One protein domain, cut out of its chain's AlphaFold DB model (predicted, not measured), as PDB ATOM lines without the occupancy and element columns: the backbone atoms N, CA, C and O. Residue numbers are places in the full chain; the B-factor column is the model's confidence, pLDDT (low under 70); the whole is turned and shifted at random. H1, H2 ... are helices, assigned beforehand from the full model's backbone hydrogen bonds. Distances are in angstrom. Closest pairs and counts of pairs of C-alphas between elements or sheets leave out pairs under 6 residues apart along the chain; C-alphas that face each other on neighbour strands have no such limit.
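What this domain is: This is residues 2 to 42 of the 235 residues of an uncharacterized protein of Bradyrhizobium sp. CIR18 (UniProt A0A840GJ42). This is a loose chain with little regular structure: two very short helices, H1 and H2, form a turn at one end, and the long stretches before and after them run back toward the other end. Residues 18 to 23, of which 19 to 22 belong to H2, stick out free. The printed part has 41 residues, 9 of them in the two named helices, H1 then H2, with no named strand; the class is all helix. The radius of gyration of the C-alphas is 12.2 A, and the spans are 35 by 25 by 15 A.

How they stand to each other: H1, residues 11 to 15, is close to but not clearly touching H2, residues 19 to 22; their closest C-alphas, of Trp 13 and Glu 19, are 6.4 A apart. A tight link of 3 residues joins them. In H1 the O i to N i+4 pair is within hydrogen-bond range; H2 is too short for such a pair, but its O i to N i+3 pair is within range.

Where its parts are: H1 begins at C-alpha 11 (339.723, 297.672, 338.146) and is 6.0 A long. H2 is 5.1 A long and ends at C-alpha 22 (336.527, 282.908, 336.156).

The domain as a whole: The farthest C-alphas, of Gln 21 and Asp 42, are 35.7 A apart. The printed part has no cut. Residues 23 to 42 hold no named element. The pLDDT is under 70 at residues 2 to 9 and 30 to 40.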
ATOM      1  N   ILE A   2     364.903 290.856 338.890       45.22
ATOM      2  CA  ILE A   2     363.744 291.725 339.151       45.22
ATOM      3  C   ILE A   2     362.853 290.984 340.154       45.22
ATOM      4  O   ILE A   2     362.333 289.926 339.820       45.22
ATOM      5  N   GLU A   3     362.734 291.494 341.382       59.56
ATOM      6  CA  GLU A   3     361.958 290.845 342.457       59.56
ATOM      7  C   GLU A   3     360.447 291.094 342.348       59.56
ATOM      8  O   GLU A   3     359.655 290.304 342.858       59.56
ATOM      9  N   HIS A   4     360.028 292.149 341.640       53.44
ATOM     10  CA  HIS A   4     358.619 292.511 341.506       53.44
ATOM     11  C   HIS A   4     358.298 293.026 340.102       53.44
ATOM     12  O   HIS A   4     358.934 293.957 339.610       53.44
ATOM     13  N   LEU A   5     357.274 292.440 339.479       53.09
ATOM     14  CA  LEU A   5     356.674 292.927 338.241       53.09
ATOM     15  C   LEU A   5     355.382 293.674 338.599       53.09
ATOM     16  O   LEU A   5     354.392 293.054 338.984       53.09
ATOM     17  N   TYR A   6     355.395 295.003 338.502       59.09
ATOM     18  CA  TYR A   6     354.213 295.829 338.746       59.09
ATOM     19  C   TYR A   6     353.497 296.112 337.426       59.09
ATOM     20  O   TYR A   6     354.066 296.728 336.530       59.09
ATOM     21  N   ARG A   7     352.233 295.690 337.313       60.97
ATOM     22  CA  ARG A   7     351.380 295.969 336.150       60.97
ATOM     23  C   ARG A   7     350.129 296.707 336.610       60.97
ATOM     24  O   ARG A   7     349.293 296.133 337.305       60.97
ATOM     25  N   PHE A   8     349.992 297.976 336.232       65.25
ATOM     26  CA  PHE A   8     348.745 298.704 336.463       65.25
ATOM     27  C   PHE A   8     347.654 298.143 335.543       65.25
ATOM     28  O   PHE A   8     347.897 297.799 334.386       65.25
ATOM     29  N   ARG A   9     346.442 297.983 336.066       69.25
ATOM     30  CA  ARG A   9     345.324 297.403 335.316       69.25
ATOM     31  C   ARG A   9     344.020 298.095 335.692       69.25
ATOM     32  O   ARG A   9     343.850 298.446 336.861       69.25
ATOM     33  N   PRO A  10     343.078 298.262 334.751       75.00
ATOM     34  CA  PRO A  10     341.768 298.800 335.080       75.00
ATOM     35  C   PRO A  10     341.029 297.862 336.043       75.00
ATOM     36  O   PRO A  10     340.872 296.672 335.756       75.00
ATOM     37  N   LEU A  11     340.536 298.405 337.161       81.94
ATOM     38  CA  LEU A  11     339.723 297.672 338.146       81.94
ATOM     39  C   LEU A  11     338.421 297.117 337.549       81.94
ATOM     40  O   LEU A  11     337.922 296.108 338.034       81.94
ATOM     41  N   TYR A  12     337.930 297.716 336.460       85.00
ATOM     42  CA  TYR A  12     336.775 297.256 335.687       85.00
ATOM     43  C   TYR A  12     336.840 295.756 335.350       85.00
ATOM     44  O   TYR A  12     335.890 295.019 335.593       85.00
ATOM     45  N   TRP A  13     337.983 295.267 334.855       82.69
ATOM     46  CA  TRP A  13     338.124 293.857 334.471       82.69
ATOM     47  C   TRP A  13     338.141 292.915 335.680       82.69
ATOM     48  O   TRP A  13     337.631 291.801 335.612       82.69
ATOM     49  N   LEU A  14     338.681 293.390 336.806       82.12
ATOM     50  CA  LEU A  14     338.766 292.615 338.041       82.12
ATOM     51  C   LEU A  14     337.410 292.526 338.759       82.12
ATOM     52  O   LEU A  14     337.036 291.454 339.223       82.12
ATOM     53  N   LEU A  15     336.697 293.651 338.861       82.69
ATOM     54  CA  LEU A  15     335.477 293.771 339.661       82.69
ATOM     55  C   LEU A  15     334.202 293.507 338.856       82.69
ATOM     56  O   LEU A  15     333.294 292.858 339.366       82.69
ATOM     57  N   GLU A  16     334.118 293.992 337.616       84.88
ATOM     58  CA  GLU A  16     332.873 293.957 336.831       84.88
ATOM     59  C   GLU A  16     332.827 292.808 335.820       84.88
ATOM     60  O   GLU A  16     331.747 292.373 335.424       84.88
ATOM     61  N   LYS A  17     333.989 292.299 335.389       83.75
ATOM     62  CA  LYS A  17     334.083 291.182 334.429       83.75
ATOM     63  C   LYS A  17     334.435 289.839 335.059       83.75
ATOM     64  O   LYS A  17     334.477 288.844 334.345       83.75
ATOM     65  N   GLY A  18     334.599 289.802 336.380       83.44
ATOM     66  CA  GLY A  18     334.683 288.556 337.139       83.44
ATOM     67  C   GLY A  18     335.949 287.743 336.877       83.44
ATOM     68  O   GLY A  18     335.911 286.522 336.960       83.44
ATOM     69  N   GLU A  19     337.067 288.393 336.547       86.94
ATOM     70  CA  GLU A  19     338.313 287.709 336.183       86.94
ATOM     71  C   GLU A  19     338.801 286.729 337.266       86.94
ATOM     72  O   GLU A  19     339.183 285.602 336.958       86.94
ATOM     73  N   LEU A  20     338.733 287.133 338.541       83.94
ATOM     74  CA  LEU A  20     339.108 286.279 339.675       83.94
ATOM     75  C   LEU A  20     338.193 285.061 339.797       83.94
ATOM     76  O   LEU A  20     338.663 283.957 340.061       83.94
ATOM     77  N   GLN A  21     336.889 285.268 339.618       86.56
ATOM     78  CA  GLN A  21     335.877 284.221 339.702       86.56
ATOM     79  C   GLN A  21     336.019 283.225 338.549       86.56
ATOM     80  O   GLN A  21     335.866 282.025 338.761       86.56
ATOM     81  N   ASN A  22     336.358 283.718 337.358       88.12
ATOM     82  CA  ASN A  22     336.527 282.908 336.156       88.12
ATOM     83  C   ASN A  22     337.932 282.293 336.044       88.12
ATOM     84  O   ASN A  22     338.156 281.466 335.168       88.12
ATOM     85  N   GLN A  23     338.867 282.669 336.929       84.69
ATOM     86  CA  GLN A  23     340.287 282.293 336.867       84.69
ATOM     87  C   GLN A  23     340.949 282.641 335.526       84.69
ATOM     88  O   GLN A  23     341.845 281.947 335.045       84.69
ATOM     89  N   GLU A  24     340.503 283.734 334.919       82.62
ATOM     90  CA  GLU A  24     341.033 284.226 333.655       82.62
ATOM     91  C   GLU A  24     342.081 285.310 333.917       82.62
ATOM     92  O   GLU A  24     342.264 285.769 335.042       82.62
ATOM     93  N   ILE A  25     342.811 285.717 332.882       78.38
ATOM     94  CA  ILE A  25     343.735 286.850 332.963       78.38
ATOM     95  C   ILE A  25     343.431 287.770 331.792       78.38
ATOM     96  O   ILE A  25     343.571 287.377 330.632       78.38
ATOM     97  N   TYR A  26     343.041 289.012 332.081       77.62
ATOM     98  CA  TYR A  26     342.854 290.018 331.047       77.62
ATOM     99  C   TYR A  26     344.196 290.403 330.418       77.62
ATOM    100  O   TYR A  26     345.076 290.973 331.070       77.62
ATOM    101  N   PHE A  27     344.336 290.131 329.122       73.12
ATOM    102  CA  PHE A  27     345.470 290.596 328.334       73.12
ATOM    103  C   PHE A  27     345.171 291.991 327.772       73.12
ATOM    104  O   PHE A  27     344.393 292.146 326.829       73.12
ATOM    105  N   ALA A  28     345.778 293.012 328.380       71.81
ATOM    106  CA  ALA A  28     345.626 294.401 327.957       71.81
ATOM    107  C   ALA A  28     346.142 294.606 326.526       71.81
ATOM    108  O   ALA A  28     347.168 294.038 326.136       71.81
ATOM    109  N   LYS A  29     345.438 295.436 325.748       73.12
ATOM    110  CA  LYS A  29     345.912 295.831 324.416       73.12
ATOM    111  C   LYS A  29     347.167 296.714 324.538       73.12
ATOM    112  O   LYS A  29     347.336 297.345 325.583       73.12
ATOM    113  N   PRO A  30     348.023 296.803 323.500       67.19
ATOM    114  CA  PRO A  30     349.256 297.598 323.543       67.19
ATOM    115  C   PRO A  30     349.053 299.048 324.000       67.19
ATOM    116  O   PRO A  30     349.906 299.599 324.685       67.19
ATOM    117  N   GLU A  31     347.902 299.644 323.683       67.06
ATOM    118  CA  GLU A  31     347.568 301.031 324.031       67.06
ATOM    119  C   GLU A  31     347.255 301.229 325.530       67.06
ATOM    120  O   GLU A  31     347.140 302.359 325.994       67.06
ATOM    121  N   GLN A  32     347.087 300.138 326.282       68.56
ATOM    122  CA  GLN A  32     346.768 300.111 327.716       68.56
ATOM    123  C   GLN A  32     347.943 299.609 328.568       68.56
ATOM    124  O   GLN A  32     347.784 299.386 329.771       68.56
ATOM    125  N   LEU A  33     349.103 299.374 327.949       67.00
ATOM    126  CA  LEU A  33     350.330 299.017 328.647       67.00
ATOM    127  C   LEU A  33     350.922 300.279 329.279       67.00
ATOM    128  O   LEU A  33     351.005 301.328 328.647       67.00
ATOM    129  N   ASN A  34     351.287 300.185 330.555       62.22
ATOM    130  CA  ASN A  34     351.678 301.351 331.357       62.22
ATOM    131  C   ASN A  34     353.193 301.530 331.435       62.22
ATOM    132  O   ASN A  34     353.660 302.555 331.926       62.22
ATOM    133  N   ASP A  35     353.950 300.525 331.004       64.88
ATOM    134  CA  ASP A  35     355.390 300.637 330.867       64.88
ATOM    135  C   ASP A  35     355.698 301.199 329.465       64.88
ATOM    136  O   ASP A  35     355.360 300.564 328.460       64.88
ATOM    137  N   PRO A  36     356.338 302.385 329.371       59.09
ATOM    138  CA  PRO A  36     356.755 302.975 328.102       59.09
ATOM    139  C   PRO A  36     357.603 302.021 327.251       59.09
ATOM    140  O   PRO A  36     357.594 302.133 326.028       59.09
ATOM    141  N   MET A  37     358.319 301.086 327.888       59.94
ATOM    142  CA  MET A  37     359.149 300.080 327.232       59.94
ATOM    143  C   MET A  37     358.374 298.851 326.753       59.94
ATOM    144  O   MET A  37     358.822 298.191 325.819       59.94
ATOM    145  N   GLU A  38     357.197 298.560 327.307       60.53
ATOM    146  CA  GLU A  38     356.376 297.392 326.935       60.53
ATOM    147  C   GLU A  38     355.749 297.555 325.532       60.53
ATOM    148  O   GLU A  38     355.360 296.578 324.890       60.53
ATOM    149  N   GLY A  39     355.721 298.787 325.006       58.28
ATOM    150  CA  GLY A  39     355.381 299.103 323.615       58.28
ATOM    151  C   GLY A  39     356.560 299.060 322.629       58.28
ATOM    152  O   GLY A  39     356.332 299.053 321.415       58.28
ATOM    153  N   PHE A  40     357.812 299.013 323.104       63.19
ATOM    154  CA  PHE A  40     358.984 298.940 322.229       63.19
ATOM    155  C   PHE A  40     359.170 297.513 321.717       63.19
ATOM    156  O   PHE A  40     359.677 296.629 322.404       63.19
ATOM    157  N   ARG A  41     358.775 297.292 320.464       70.62
ATOM    158  CA  ARG A  41     359.062 296.047 319.752       70.62
ATOM    159  C   ARG A  41     360.403 296.178 319.045       70.62
ATOM    160  O   ARG A  41     360.531 296.989 318.128       70.62
ATOM    161  N   ASP A  42     361.375 295.361 319.440       78.00
ATOM    162  CA  ASP A  42     362.602 295.203 318.662       78.00
ATOM    163  C   ASP A  42     362.324 294.293 317.455       78.00
ATOM    164  O   ASP A  42     362.360 293.066 317.552       78.00
TER     165      ASP A  42